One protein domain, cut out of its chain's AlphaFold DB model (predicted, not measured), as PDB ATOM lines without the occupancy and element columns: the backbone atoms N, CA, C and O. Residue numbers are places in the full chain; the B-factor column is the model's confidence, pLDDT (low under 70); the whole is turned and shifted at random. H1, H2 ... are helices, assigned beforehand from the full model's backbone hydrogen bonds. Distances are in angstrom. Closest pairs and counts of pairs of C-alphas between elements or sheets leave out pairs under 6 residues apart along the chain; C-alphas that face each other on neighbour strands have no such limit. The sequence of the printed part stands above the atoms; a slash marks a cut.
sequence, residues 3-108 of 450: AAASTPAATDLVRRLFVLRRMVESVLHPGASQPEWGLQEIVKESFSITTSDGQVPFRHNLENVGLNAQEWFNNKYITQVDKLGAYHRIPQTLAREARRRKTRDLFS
ATOM      1  N   ALA A   3      30.265 -29.625  34.712       72.88
ATOM      2  CA  ALA A   3      29.917 -28.645  35.747       72.88
ATOM      3  C   ALA A   3      30.644 -28.841  37.098       72.88
ATOM      4  O   ALA A   3      30.630 -27.939  37.923       72.88
ATOM      5  N   ALA A   4      31.253 -30.010  37.336       75.44
ATOM      6  CA  ALA A   4      31.983 -30.311  38.570       75.44
ATOM      7  C   ALA A   4      33.494 -30.037  38.448       75.44
ATOM      8  O   ALA A   4      34.208 -30.108  39.443       75.44
ATOM      9  N   ALA A   5      33.995 -29.756  37.240       81.50
ATOM     10  CA  ALA A   5      35.400 -29.452  37.007       81.50
ATOM     11  C   ALA A   5      35.662 -27.961  37.246       81.50
ATOM     12  O   ALA A   5      35.477 -27.138  36.355       81.50
ATOM     13  N   SER A   6      36.069 -27.620  38.467       83.00
ATOM     14  CA  SER A   6      36.377 -26.242  38.877       83.00
ATOM     15  C   SER A   6      37.857 -25.873  38.735       83.00
ATOM     16  O   SER A   6      38.196 -24.692  38.732       83.00
ATOM     17  N   THR A   7      38.747 -26.862  38.599       89.25
ATOM     18  CA  THR A   7      40.194 -26.654  38.450       89.25
ATOM     19  C   THR A   7      40.641 -26.844  36.991       89.25
ATOM     20  O   THR A   7      39.999 -27.590  36.237       89.25
ATOM     21  N   PRO A   8      41.764 -26.231  36.559       89.19
ATOM     22  CA  PRO A   8      42.332 -26.484  35.233       89.19
ATOM     23  C   PRO A   8      42.640 -27.971  34.998       89.19
ATOM     24  O   PRO A   8      42.340 -28.504  33.931       89.19
ATOM     25  N   ALA A   9      43.153 -28.662  36.021       86.75
ATOM     26  CA  ALA A   9      43.456 -30.089  35.964       86.75
ATOM     27  C   ALA A   9      42.189 -30.954  35.827       86.75
ATOM     28  O   ALA A   9      42.155 -31.877  35.014       86.75
ATOM     29  N   ALA A  10      41.115 -30.627  36.555       87.44
ATOM     30  CA  ALA A  10      39.833 -31.314  36.409       87.44
ATOM     31  C   ALA A  10      39.215 -31.079  35.023       87.44
ATOM     32  O   ALA A  10      38.627 -31.991  34.438       87.44
ATOM     33  N   THR A  11      39.367 -29.869  34.481       90.50
ATOM     34  CA  THR A  11      38.865 -29.512  33.148       90.50
ATOM     35  C   THR A  11      39.595 -30.295  32.060       90.50
ATOM     36  O   THR A  11      38.951 -30.855  31.169       90.50
ATOM     37  N   ASP A  12      40.924 -30.411  32.157       91.00
ATOM     38  CA  ASP A  12      41.703 -31.237  31.237       91.00
ATOM     39  C   ASP A  12      41.330 -32.723  31.345       91.00
ATOM     40  O   ASP A  12      41.087 -33.369  30.326       91.00
ATOM     41  N   LEU A  13      41.160 -33.255  32.561       89.12
ATOM     42  CA  LEU A  13      40.738 -34.643  32.754       89.12
ATOM     43  C   LEU A  13      39.378 -34.934  32.093       89.12
ATOM     44  O   LEU A  13      39.221 -35.940  31.397       89.12
ATOM     45  N   VAL A  14      38.395 -34.042  32.263       90.50
ATOM     46  CA  VAL A  14      37.089 -34.149  31.590       90.50
ATOM     47  C   VAL A  14      37.243 -34.119  30.070       90.50
ATOM     48  O   VAL A  14      36.610 -34.916  29.372       90.50
ATOM     49  N   ARG A  15      38.086 -33.222  29.547       92.69
ATOM     50  CA  ARG A  15      38.367 -33.111  28.111       92.69
ATOM     51  C   ARG A  15      38.973 -34.406  27.570       92.69
ATOM     52  O   ARG A  15      38.498 -34.912  26.556       92.69
ATOM     53  N   ARG A  16      39.964 -34.978  28.255       92.62
ATOM     54  CA  ARG A  16      40.596 -36.253  27.878       92.62
ATOM     55  C   ARG A  16      39.601 -37.413  27.883       92.62
ATOM     56  O   ARG A  16      39.540 -38.166  26.917       92.62
ATOM     57  N   LEU A  17      38.737 -37.503  28.896       91.12
ATOM     58  CA  LEU A  17      37.659 -38.502  28.945       91.12
ATOM     59  C   LEU A  17      36.657 -38.361  27.788       91.12
ATOM     60  O   LEU A  17      36.153 -39.370  27.287       91.12
ATOM     61  N   PHE A  18      36.367 -37.129  27.361       91.44
ATOM     62  CA  PHE A  18      35.519 -36.858  26.200       91.44
ATOM     63  C   PHE A  18      36.202 -37.256  24.883       91.44
ATOM     64  O   PHE A  18      35.561 -37.855  24.022       91.44
ATOM     65  N   VAL A  19      37.502 -36.984  24.735       92.56
ATOM     66  CA  VAL A  19      38.295 -37.438  23.579       92.56
ATOM     67  C   VAL A  19      38.327 -38.964  23.514       92.56
ATOM     68  O   VAL A  19      38.007 -39.525  22.468       92.56
ATOM     69  N   LEU A  20      38.602 -39.635  24.637       92.19
ATOM     70  CA  LEU A  20      38.585 -41.097  24.726       92.19
ATOM     71  C   LEU A  20      37.233 -41.672  24.285       92.19
ATOM     72  O   LEU A  20      37.189 -42.646  23.537       92.19
ATOM     73  N   ARG A  21      36.124 -41.040  24.688       90.62
ATOM     74  CA  ARG A  21      34.782 -41.454  24.258       90.62
ATOM     75  C   ARG A  21      34.660 -41.441  22.734       90.62
ATOM     76  O   ARG A  21      34.199 -42.419  22.154       90.62
ATOM     77  N   ARG A  22      35.096 -40.352  22.094       90.19
ATOM     78  CA  ARG A  22      35.056 -40.213  20.631       90.19
ATOM     79  C   ARG A  22      35.955 -41.229  19.931       90.19
ATOM     80  O   ARG A  22      35.571 -41.742  18.886       90.19
ATOM     81  N   MET A  23      37.119 -41.540  20.504       89.94
ATOM     82  CA  MET A  23      37.999 -42.592  19.983       89.94
ATOM     83  C   MET A  23      37.297 -43.951  19.998       89.94
ATOM     84  O   MET A  23      37.286 -44.639  18.983       89.94
ATOM     85  N   VAL A  24      36.656 -44.312  21.115       88.69
ATOM     86  CA  VAL A  24      35.891 -45.564  21.232       88.69
ATOM     87  C   VAL A  24      34.764 -45.619  20.201       88.69
ATOM     88  O   VAL A  24      34.624 -46.620  19.503       88.69
ATOM     89  N   GLU A  25      33.985 -44.544  20.068       88.94
ATOM     90  CA  GLU A  25      32.891 -44.460  19.092       88.94
ATOM     91  C   GLU A  25      33.398 -44.594  17.645       88.94
ATOM     92  O   GLU A  25      32.767 -45.274  16.840       88.94
ATOM     93  N   SER A  26      34.559 -44.013  17.328       87.94
ATOM     94  CA  SER A  26      35.180 -44.107  16.003       87.94
ATOM     95  C   SER A  26      35.721 -45.502  15.691       87.94
ATOM     96  O   SER A  26      35.567 -45.974  14.569       87.94
ATOM     97  N   VAL A  27      36.385 -46.153  16.652       87.38
ATOM     98  CA  VAL A  27      37.031 -47.464  16.449       87.38
ATOM     99  C   VAL A  27      36.002 -48.588  16.371       87.38
ATOM    100  O   VAL A  27      36.187 -49.538  15.618       87.38
ATOM    101  N   LEU A  28      34.904 -48.482  17.125       83.62
ATOM    102  CA  LEU A  28      33.837 -49.486  17.126       83.62
ATOM    103  C   LEU A  28      32.814 -49.290  15.993       83.62
ATOM    104  O   LEU A  28      31.835 -50.037  15.926       83.62
ATOM    105  N   HIS A  29      32.999 -48.299  15.115       83.50
ATOM    106  CA  HIS A  29      32.065 -48.055  14.021       83.50
ATOM    107  C   HIS A  29      32.213 -49.121  12.912       83.50
ATOM    108  O   HIS A  29      33.343 -49.423  12.513       83.50
ATOM    109  N   PRO A  30      31.109 -49.695  12.383       63.94
ATOM    110  CA  PRO A  30      31.172 -50.674  11.299       63.94
ATOM    111  C   PRO A  30      31.781 -50.026  10.047       63.94
ATOM    112  O   PRO A  30      31.151 -49.184   9.416       63.94
ATOM    113  N   GLY A  31      33.024 -50.381   9.716       68.69
ATOM    114  CA  GLY A  31      33.786 -49.780   8.612       68.69
ATOM    115  C   GLY A  31      35.143 -49.189   9.009       68.69
ATOM    116  O   GLY A  31      35.880 -48.738   8.135       68.69
ATOM    117  N   ALA A  32      35.505 -49.206  10.297       66.12
ATOM    118  CA  ALA A  32      36.829 -48.781  10.742       66.12
ATOM    119  C   ALA A  32      37.943 -49.661  10.139       66.12
ATOM    120  O   ALA A  32      37.939 -50.887  10.261       66.12
ATOM    121  N   SER A  33      38.924 -49.022   9.500       60.41
ATOM    122  CA  SER A  33      40.148 -49.674   9.030       60.41
ATOM    123  C   SER A  33      41.081 -49.904  10.226       60.41
ATOM    124  O   SER A  33      41.344 -48.966  10.969       60.41
ATOM    125  N   GLN A  34      41.601 -51.124  10.411       66.19
ATOM    126  CA  GLN A  34      42.549 -51.480  11.490       66.19
ATOM    127  C   GLN A  34      42.003 -51.289  12.930       66.19
ATOM    128  O   GLN A  34      42.579 -50.537  13.725       66.19
ATOM    129  N   PRO A  35      40.917 -51.992  13.317       76.31
ATOM    130  CA  PRO A  35      40.321 -51.868  14.653       76.31
ATOM    131  C   PRO A  35      41.295 -52.234  15.784       76.31
ATOM    132  O   PRO A  35      41.219 -51.667  16.870       76.31
ATOM    133  N   GLU A  36      42.251 -53.130  15.534       80.06
ATOM    134  CA  GLU A  36      43.226 -53.587  16.529       80.06
ATOM    135  C   GLU A  36      44.133 -52.459  17.037       80.06
ATOM    136  O   GLU A  36      44.290 -52.292  18.249       80.06
ATOM    137  N   TRP A  37      44.684 -51.639  16.134       83.19
ATOM    138  CA  TRP A  37      45.519 -50.495  16.513       83.19
ATOM    139  C   TRP A  37      44.716 -49.457  17.302       83.19
ATOM    140  O   TRP A  37      45.168 -48.952  18.330       83.19
ATOM    141  N   GLY A  38      43.478 -49.197  16.869       86.88
ATOM    142  CA  GLY A  38      42.558 -48.310  17.578       86.88
ATOM    143  C   GLY A  38      42.260 -48.786  19.003       86.88
ATOM    144  O   GLY A  38      42.266 -47.984  19.937       86.88
ATOM    145  N   LEU A  39      42.059 -50.093  19.198       88.94
ATOM    146  CA  LEU A  39      41.841 -50.685  20.519       88.94
ATOM    147  C   LEU A  39      43.078 -50.573  21.418       88.94
ATOM    148  O   LEU A  39      42.942 -50.261  22.603       88.94
ATOM    149  N   GLN A  40      44.279 -50.783  20.871       90.50
ATOM    150  CA  GLN A  40      45.524 -50.589  21.620       90.50
ATOM    151  C   GLN A  40      45.666 -49.144  22.106       90.50
ATOM    152  O   GLN A  40      46.034 -48.918  23.261       90.50
ATOM    153  N   GLU A  41      45.339 -48.172  21.257       91.31
ATOM    154  CA  GLU A  41      45.427 -46.758  21.611       91.31
ATOM    155  C   GLU A  41      44.391 -46.363  22.671       91.31
ATOM    156  O   GLU A  41      44.723 -45.686  23.640       91.31
ATOM    157  N   ILE A  42      43.164 -46.885  22.572       92.44
ATOM    158  CA  ILE A  42      42.131 -46.724  23.608       92.44
ATOM    159  C   ILE A  42      42.622 -47.250  24.963       92.44
ATOM    160  O   ILE A  42      42.395 -46.609  25.991       92.44
ATOM    161  N   VAL A  43      43.293 -48.405  24.988       91.56
ATOM    162  CA  VAL A  43      43.838 -48.997  26.221       91.56
ATOM    163  C   VAL A  43      44.957 -48.131  26.813       91.56
ATOM    164  O   VAL A  43      44.956 -47.894  28.024       91.56
ATOM    165  N   LYS A  44      45.876 -47.613  25.986       91.06
ATOM    166  CA  LYS A  44      46.953 -46.707  26.432       91.06
ATOM    167  C   LYS A  44      46.407 -45.379  26.956       91.06
ATOM    168  O   LYS A  44      46.799 -44.947  28.040       91.06
ATOM    169  N   GLU A  45      45.466 -44.764  26.244       92.50
ATOM    170  CA  GLU A  45      44.861 -43.505  26.685       92.50
ATOM    171  C   GLU A  45      44.071 -43.722  27.984       92.50
ATOM    172  O   GLU A  45      44.248 -42.976  28.944       92.50
ATOM    173  N   SER A  46      43.300 -44.812  28.086       92.00
ATOM    174  CA  SER A  46      42.612 -45.189  29.332       92.00
ATOM    175  C   SER A  46      43.590 -45.349  30.501       92.00
ATOM    176  O   SER A  46      43.315 -44.887  31.608       92.00
ATOM    177  N   PHE A  47      44.750 -45.968  30.272       90.00
ATOM    178  CA  PHE A  47      45.797 -46.090  31.285       90.00
ATOM    179  C   PHE A  47      46.326 -44.719  31.724       90.00
ATOM    180  O   PHE A  47      46.283 -44.405  32.908       90.00
ATOM    181  N   SER A  48      46.729 -43.869  30.783       89.62
ATOM    182  CA  SER A  48      47.271 -42.539  31.096       89.62
ATOM    183  C   SER A  48      46.256 -41.572  31.743       89.62
ATOM    184  O   SER A  48      46.644 -40.581  32.358       89.62
ATOM    185  N   ILE A  49      44.951 -41.822  31.590       89.06
ATOM    186  CA  ILE A  49      43.878 -41.101  32.298       89.06
ATOM    187  C   ILE A  49      43.726 -41.633  33.728       89.06
ATOM    188  O   ILE A  49      43.537 -40.872  34.679       89.06
ATOM    189  N   THR A  50      43.769 -42.957  33.884       84.94
ATOM    190  CA  THR A  50      43.449 -43.640  35.148       84.94
ATOM    191  C   THR A  50      44.615 -43.670  36.120       84.94
ATOM    192  O   THR A  50      44.430 -43.967  37.297       84.94
ATOM    193  N   THR A  51      45.821 -43.350  35.668       79.31
ATOM    194  CA  THR A  51      46.990 -43.321  36.530       79.31
ATOM    195  C   THR A  51      48.073 -42.400  35.985       79.31
ATOM    196  O   THR A  51      48.227 -42.248  34.776       79.31
ATOM    197  N   SER A  52      48.856 -41.813  36.885       75.06
ATOM    198  CA  SER A  52      50.117 -41.147  36.557       75.06
ATOM    199  C   SER A  52      51.206 -42.213  36.405       75.06
ATOM    200  O   SER A  52      51.870 -42.559  37.380       75.06
ATOM    201  N   ASP A  53      51.306 -42.826  35.222       67.25
ATOM    202  CA  ASP A  53      52.287 -43.879  34.894       67.25
ATOM    203  C   ASP A  53      52.309 -45.069  35.873       67.25
ATOM    204  O   ASP A  53      53.349 -45.651  36.194       67.25
ATOM    205  N   GLY A  54      51.137 -45.443  36.387       65.75
ATOM    206  CA  GLY A  54      50.980 -46.564  37.313       65.75
ATOM    207  C   GLY A  54      51.313 -46.245  38.770       65.75
ATOM    208  O   GLY A  54      51.249 -47.160  39.589       65.75
ATOM    209  N   GLN A  55      51.662 -44.999  39.107       67.00
ATOM    210  CA  GLN A  55      52.040 -44.605  40.472       67.00
ATOM    211  C   GLN A  55      50.831 -44.281  41.350       67.00
ATOM    212  O   GLN A  55      50.812 -44.594  42.536       67.00
ATOM    213  N   VAL A  56      49.808 -43.661  40.759       72.94
ATOM    214  CA  VAL A  56      48.640 -43.156  41.487       72.94
ATOM    215  C   VAL A  56      47.377 -43.889  41.030       72.94
ATOM    216  O   VAL A  56      47.107 -43.905  39.826       72.94
ATOM    217  N   PRO A  57      46.590 -44.498  41.939       78.00
ATOM    218  CA  PRO A  57      45.294 -45.082  41.599       78.00
ATOM    219  C   PRO A  57      44.309 -44.028  41.086       78.00
ATOM    220  O   PRO A  57      44.311 -42.891  41.556       78.00
ATOM    221  N   PHE A  58      43.395 -44.416  40.193       83.75
ATOM    222  CA  PHE A  58      42.476 -43.467  39.555       83.75
ATOM    223  C   PHE A  58      41.616 -42.686  40.552       83.75
ATOM    224  O   PHE A  58      41.382 -41.495  40.371       83.75
ATOM    225  N   ARG A  59      41.200 -43.338  41.644       84.50
ATOM    226  CA  ARG A  59      40.463 -42.692  42.737       84.50
ATOM    227  C   ARG A  59      41.226 -41.498  43.314       84.50
ATOM    228  O   ARG A  59      40.668 -40.414  43.410       84.50
ATOM    229  N   HIS A  60      42.505 -41.699  43.611       82.62
ATOM    230  CA  HIS A  60      43.360 -40.651  44.150       82.62
ATOM    231  C   HIS A  60      43.680 -39.588  43.091       82.62
ATOM    232  O   HIS A  60      43.727 -38.408  43.407       82.62
ATOM    233  N   ASN A  61      43.805 -39.971  41.815       84.12
ATOM    234  CA  ASN A  61      43.948 -39.001  40.724       84.12
ATOM    235  C   ASN A  61      42.730 -38.060  40.636       84.12
ATOM    236  O   ASN A  61      42.898 -36.852  40.507       84.12
ATOM    237  N   LEU A  62      41.504 -38.589  40.775       85.56
ATOM    238  CA  LEU A  62      40.282 -37.774  40.824       85.56
ATOM    239  C   LEU A  62      40.282 -36.818  42.024       85.56
ATOM    240  O   LEU A  62      39.985 -35.636  41.861       85.56
ATOM    241  N   GLU A  63      40.647 -37.312  43.206       87.56
ATOM    242  CA  GLU A  63      40.733 -36.499  44.424       87.56
ATOM    243  C   GLU A  63      41.775 -35.380  44.281       87.56
ATOM    244  O   GLU A  63      41.483 -34.226  44.589       87.56
ATOM    245  N   ASN A  64      42.945 -35.684  43.709       85.31
ATOM    246  CA  ASN A  64      44.036 -34.727  43.504       85.31
ATOM    247  C   ASN A  64      43.678 -33.592  42.541       85.31
ATOM    248  O   ASN A  64      44.192 -32.485  42.679       85.31
ATOM    249  N   VAL A  65      42.785 -33.835  41.577       85.69
ATOM    250  CA  VAL A  65      42.284 -32.774  40.687       85.69
ATOM    251  C   VAL A  65      41.073 -32.025  41.262       85.69
ATOM    252  O   VAL A  65      40.555 -31.115  40.613       85.69
ATOM    253  N   GLY A  66      40.633 -32.365  42.479       84.44
ATOM    254  CA  GLY A  66      39.517 -31.719  43.174       84.44
ATOM    255  C   GLY A  66      38.138 -32.288  42.826       84.44
ATOM    256  O   GLY A  66      37.135 -31.596  42.982       84.44
ATOM    257  N   LEU A  67      38.064 -33.527  42.329       87.12
ATOM    258  CA  LEU A  67      36.809 -34.203  41.998       87.12
ATOM    259  C   LEU A  67      36.416 -35.213  43.082       87.12
ATOM    260  O   LEU A  67      37.251 -35.931  43.631       87.12
ATOM    261  N   ASN A  68      35.114 -35.335  43.347       86.88
ATOM    262  CA  ASN A  68      34.597 -36.353  44.259       86.88
ATOM    263  C   ASN A  68      34.688 -37.744  43.612       86.88
ATOM    264  O   ASN A  68      33.873 -38.113  42.762       86.88
ATOM    265  N   ALA A  69      35.665 -38.546  44.032       83.50
ATOM    266  CA  ALA A  69      35.869 -39.859  43.439       83.50
ATOM    267  C   ALA A  69      34.674 -40.805  43.644       83.50
ATOM    268  O   ALA A  69      34.352 -41.582  42.747       83.50
ATOM    269  N   GLN A  70      33.966 -40.728  44.774       80.31
ATOM    270  CA  GLN A  70      32.812 -41.592  45.034       80.31
ATOM    271  C   GLN A  70      31.676 -41.341  44.029       80.31
ATOM    272  O   GLN A  70      31.124 -42.286  43.465       80.31
ATOM    273  N   GLU A  71      31.352 -40.077  43.763       82.81
ATOM    274  CA  GLU A  71      30.332 -39.696  42.781       82.81
ATOM    275  C   GLU A  71      30.717 -40.114  41.362       82.81
ATOM    276  O   GLU A  71      29.886 -40.597  40.591       82.81
ATOM    277  N   TRP A  72      31.993 -39.978  41.015       82.62
ATOM    278  CA  TRP A  72      32.494 -40.315  39.689       82.62
ATOM    279  C   TRP A  72      32.542 -41.822  39.442       82.62
ATOM    280  O   TRP A  72      32.165 -42.275  38.360       82.62
ATOM    281  N   PHE A  73      32.916 -42.619  40.444       78.38
ATOM    282  CA  PHE A  73      32.892 -44.080  40.354       78.38
ATOM    283  C   PHE A  73      31.475 -44.677  40.406       78.38
ATOM    284  O   PHE A  73      31.297 -45.847  40.055       78.38
ATOM    285  N   ASN A  74      30.444 -43.890  40.738       76.69
ATOM    286  CA  ASN A  74      29.053 -44.287  40.496       76.69
ATOM    287  C   ASN A  74      28.700 -44.278  38.997       76.69
ATOM    288  O   ASN A  74      27.741 -44.931  38.579       76.69
ATOM    289  N   ASN A  75      29.484 -43.589  38.158       79.19
ATOM    290  CA  ASN A  75      29.301 -43.605  36.714       79.19
ATOM    291  C   ASN A  75      29.942 -44.857  36.092       79.19
ATOM    292  O   ASN A  75      31.162 -45.040  36.102       79.19
ATOM    293  N   LYS A  76      29.113 -45.696  35.456       78.94
ATOM    294  CA  LYS A  76      29.563 -46.919  34.776       78.94
ATOM    295  C   LYS A  76      30.664 -46.640  33.750       78.94
ATOM    296  O   LYS A  76      31.596 -47.433  33.684       78.94
ATOM    297  N   TYR A  77      30.591 -45.547  32.990       82.75
ATOM    298  CA  TYR A  77      31.601 -45.194  31.989       82.75
ATOM    299  C   TYR A  77      32.991 -45.053  32.620       82.75
ATOM    300  O   TYR A  77      33.932 -45.707  32.185       82.75
ATOM    301  N   ILE A  78      33.090 -44.313  33.725       84.12
ATOM    302  CA  ILE A  78      34.344 -44.096  34.460       84.12
ATOM    303  C   ILE A  78      34.915 -45.413  34.981       84.12
ATOM    304  O   ILE A  78      36.097 -45.694  34.789       84.12
ATOM    305  N   THR A  79      34.063 -46.289  35.522       81.38
ATOM    306  CA  THR A  79      34.513 -47.627  35.942       81.38
ATOM    307  C   THR A  79      34.990 -48.505  34.781       81.38
ATOM    308  O   THR A  79      35.776 -49.420  35.005       81.38
ATOM    309  N   GLN A  80      34.501 -48.293  33.552       84.12
ATOM    310  CA  GLN A  80      34.994 -49.031  32.386       84.12
ATOM    311  C   GLN A  80      36.337 -48.488  31.908       84.12
ATOM    312  O   GLN A  80      37.190 -49.290  31.551       84.12
ATOM    313  N   VAL A  81      36.554 -47.172  31.959       86.50
ATOM    314  CA  VAL A  81      37.856 -46.572  31.628       86.50
ATOM    315  C   VAL A  81      38.951 -47.118  32.552       86.50
ATOM    316  O   VAL A  81      39.985 -47.563  32.065       86.50
ATOM    317  N   ASP A  82      38.693 -47.214  33.861       83.38
ATOM    318  CA  ASP A  82      39.630 -47.838  34.817       83.38
ATOM    319  C   ASP A  82      39.953 -49.301  34.472       83.38
ATOM    320  O   ASP A  82      41.109 -49.728  34.467       83.38
ATOM    321  N   LYS A  83      38.928 -50.072  34.088       82.06
ATOM    322  CA  LYS A  83      39.101 -51.465  33.647       82.06
ATOM    323  C   LYS A  83      39.897 -51.570  32.351       82.06
ATOM    324  O   LYS A  83      40.666 -52.513  32.203       82.06
ATOM    325  N   LEU A  84      39.713 -50.639  31.417       87.00
ATOM    326  CA  LEU A  84      40.483 -50.606  30.176       87.00
ATOM    327  C   LEU A  84      41.951 -50.274  30.453       87.00
ATOM    328  O   LEU A  84      42.832 -50.964  29.945       87.00
ATOM    329  N   GLY A  85      42.219 -49.306  31.334       85.06
ATOM    330  CA  GLY A  85      43.579 -48.972  31.764       85.06
ATOM    331  C   GLY A  85      44.313 -50.149  32.419       85.06
ATOM    332  O   GLY A  85      45.529 -50.295  32.260       85.06
ATOM    333  N   ALA A  86      43.589 -51.053  33.088       80.38
ATOM    334  CA  ALA A  86      44.173 -52.256  33.682       80.38
ATOM    335  C   ALA A  86      44.875 -53.169  32.654       80.38
ATOM    336  O   ALA A  86      45.905 -53.759  32.989       80.38
ATOM    337  N   TYR A  87      44.391 -53.239  31.405       84.56
ATOM    338  CA  TYR A  87      45.021 -54.047  30.347       84.56
ATOM    339  C   TYR A  87      46.413 -53.544  29.948       84.56
ATOM    340  O   TYR A  87      47.211 -54.333  29.453       84.56
ATOM    341  N   HIS A  88      46.735 -52.273  30.197       86.19
ATOM    342  CA  HIS A  88      48.097 -51.757  30.041       86.19
ATOM    343  C   HIS A  88      48.908 -51.877  31.338       86.19
ATOM    344  O   HIS A  88      50.068 -52.294  31.331       86.19
ATOM    345  N   ARG A  89      48.273 -51.557  32.476       82.12
ATOM    346  CA  ARG A  89      48.899 -51.561  33.808       82.12
ATOM    347  C   ARG A  89      49.470 -52.925  34.189       82.12
ATOM    348  O   ARG A  89      50.548 -52.989  34.784       82.12
ATOM    349  N   ILE A  90      48.752 -54.004  33.876       80.31
ATOM    350  CA  ILE A  90      49.147 -55.371  34.236       80.31
ATOM    351  C   ILE A  90      50.433 -55.781  33.496       80.31
ATOM    352  O   ILE A  90      51.416 -56.055  34.187       80.31
ATOM    353  N   PRO A  91      50.514 -55.748  32.147       82.81
ATOM    354  CA  PRO A  91      51.760 -56.028  31.432       82.81
ATOM    355  C   PRO A  91      52.932 -55.143  31.865       82.81
ATOM    356  O   PRO A  91      54.035 -55.651  32.049       82.81
ATOM    357  N   GLN A  92      52.711 -53.840  32.086       83.06
ATOM    358  CA  GLN A  92      53.768 -52.949  32.576       83.06
ATOM    359  C   GLN A  92      54.288 -53.366  33.957       83.06
ATOM    360  O   GLN A  92      55.499 -53.377  34.187       83.06
ATOM    361  N   THR A  93      53.382 -53.725  34.869       81.56
ATOM    362  CA  THR A  93      53.737 -54.206  36.208       81.56
ATOM    363  C   THR A  93      54.512 -55.514  36.117       81.56
ATOM    364  O   THR A  93      55.599 -55.602  36.678       81.56
ATOM    365  N   LEU A  94      54.025 -56.489  35.344       82.75
ATOM    366  CA  LEU A  94      54.716 -57.764  35.129       82.75
ATOM    367  C   LEU A  94      56.113 -57.550  34.536       82.75
ATOM    368  O   LEU A  94      57.081 -58.109  35.036       82.75
ATOM    369  N   ALA A  95      56.249 -56.682  33.531       87.31
ATOM    370  CA  ALA A  95      57.537 -56.367  32.920       87.31
ATOM    371  C   ALA A  95      58.498 -55.671  33.898       87.31
ATOM    372  O   ALA A  95      59.706 -55.914  33.867       87.31
ATOM    373  N   ARG A  96      57.985 -54.803  34.776       84.69
ATOM    374  CA  ARG A  96      58.779 -54.170  35.836       84.69
ATOM    375  C   ARG A  96      59.256 -55.199  36.858       84.69
ATOM    376  O   ARG A  96      60.444 -55.206  37.173       84.69
ATOM    377  N   GLU A  97      58.370 -56.063  37.348       83.19
ATOM    378  CA  GLU A  97      58.730 -57.103  38.320       83.19
ATOM    379  C   GLU A  97      59.666 -58.156  37.706       83.19
ATOM    380  O   GLU A  97      60.609 -58.590  38.366       83.19
ATOM    381  N   ALA A  98      59.521 -58.481  36.421       88.62
ATOM    382  CA  ALA A  98      60.451 -59.355  35.709       88.62
ATOM    383  C   ALA A  98      61.871 -58.767  35.612       88.62
ATOM    384  O   ALA A  98      62.846 -59.510  35.575       88.62
ATOM    385  N   ARG A  99      62.022 -57.435  35.608       88.56
ATOM    386  CA  ARG A  99      63.338 -56.768  35.578       88.56
ATOM    387  C   ARG A  99      63.970 -56.583  36.959       88.56
ATOM    388  O   ARG A  99      65.163 -56.292  37.050       88.56
ATOM    389  N   ARG A 100      63.206 -56.720  38.045       89.75
ATOM    390  CA  ARG A 100      63.713 -56.529  39.413       89.75
ATOM    391  C   ARG A 100      64.527 -57.741  39.857       89.75
ATOM    392  O   ARG A 100      64.036 -58.863  39.821       89.75
ATOM    393  N   ARG A 101      65.744 -57.515  40.371       91.00
ATOM    394  CA  ARG A 101      66.659 -58.597  40.797       91.00
ATOM    395  C   ARG A 101      66.019 -59.609  41.753       91.00
ATOM    396  O   ARG A 101      66.263 -60.793  41.601       91.00
ATOM    397  N   LYS A 102      65.200 -59.147  42.706       90.69
ATOM    398  CA  LYS A 102      64.565 -60.000  43.727       90.69
ATOM    399  C   LYS A 102      63.489 -60.937  43.172       90.69
ATOM    400  O   LYS A 102      63.204 -61.951  43.790       90.69
ATOM    401  N   THR A 103      62.858 -60.575  42.059       87.25
ATOM    402  CA  THR A 103      61.671 -61.267  41.538       87.25
ATOM    403  C   THR A 103      61.900 -61.866  40.160       87.25
ATOM    404  O   THR A 103      61.127 -62.725  39.760       87.25
ATOM    405  N   ARG A 104      62.960 -61.466  39.446       88.62
ATOM    406  CA  ARG A 104      63.276 -61.897  38.077       88.62
ATOM    407  C   ARG A 104      63.229 -63.410  37.895       88.62
ATOM    408  O   ARG A 104      62.685 -63.873  36.900       88.62
ATOM    409  N   ASP A 105      63.754 -64.173  38.848       89.50
ATOM    410  CA  ASP A 105      63.843 -65.630  38.715       89.50
ATOM    411  C   ASP A 105      62.452 -66.302  38.734       89.50
ATOM    412  O   ASP A 105      62.269 -67.362  38.135       89.50
ATOM    413  N   LEU A 106      61.431 -65.635  39.298       86.25
ATOM    414  CA  LEU A 106      60.022 -66.060  39.240       86.25
ATOM    415  C   LEU A 106      59.407 -65.896  37.840       86.25
ATOM    416  O   LEU A 106      58.400 -66.524  37.526       86.25
ATOM    417  N   PHE A 107      60.010 -65.060  36.994       87.19
ATOM    418  CA  PHE A 107      59.573 -64.773  35.627       87.19
ATOM    419  C   PHE A 107      60.382 -65.559  34.579       87.19
ATOM    420  O   PHE A 107      60.347 -65.233  33.396       87.19
ATOM    421  N   SER A 108      61.100 -66.605  34.998       84.56
ATOM    422  CA  SER A 108      61.922 -67.454  34.122       84.56
ATOM    423  C   SER A 108      61.109 -68.335  33.165       84.56
ATOM    424  O   SER A 108      61.610 -68.700  32.107       84.56
TER     425      SER A 108
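Overview. This is residues 3 to 108 of the 450 residues of an uncharacterized protein of Fonsecaea monophora (UniProt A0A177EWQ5). The long helix H5 crosses H2 at about a right angle, and H2 lies side by side with H1 in a helical hairpin. The short H3 and H4 sit near the hairpin's open end, while the later part of H5 runs on past the hairpin as an arm ending in the short H6. The printed part has 106 residues with six named helices, H1 to H6 in chain order, and no named strand; its class is all helix. It is only just loose, close to compact, with a radius of gyration of the C-alphas of 16.0 A and spans of 50 by 39 by 22 A.

Arrangement. Start at H5, residues 76 to 99, which has a kink of 33 degrees near residue 89. With residues 81 to 89 alone it touches H2, residues 35 to 50, about perpendicular at 90 degrees; the closest C-alphas, Phe 47 and Gly 85, are 3.7 A apart. H2 is the hub, touching three helices. It forms a hairpin with H1, residues 8 to 27, at a shallow tilt of 17 degrees, opposite ways; C-alphas 27 and 38 come closest, at 5.7 A. H3, residues 58 to 64, only just touches residues 49 to 50 of H2, with 3 pairs of C-alphas within 8 A, the closest being Thr 50 and Phe 58 at 4.5 A. H4, residues 69 to 73, and H3 touch only at the corner, C-alphas 59 and 69 being closest at 5.4 A. H6, residues 104 to 107, and H5 touch only at the corner, C-alphas 98 and 104 being closest at 4.5 A; H6 is apart from H1 to H4. Every O i to N i+4 pair is within hydrogen-bond range in H1, H2, H3 and H4, and 17 of 20 in H5; H6 is too short for such a pair.

Along the chain. Find C-alpha 76 at (29.563, -46.919, 34.776); from there H5 runs 35.2 A to C-alpha 99. H1 begins at C-alpha 8, (42.332, -26.484, 35.233), and spans 28.7 A; H2 spans 22.3 A. H3, H4 and H6 are short, and H6 ends at C-alpha 107, (59.573, -64.773, 35.627).

Size, cuts and confidence. The C-alphas of Ala 3 and Ser 108, the farthest apart, are 50.3 A from each other. The printed part has no cut and no long link, and residues 29 to 34 stand free. Mean pLDDT of the printed part is 84.1; look for values under 70 at residues 30 to 34 and 53 to 55.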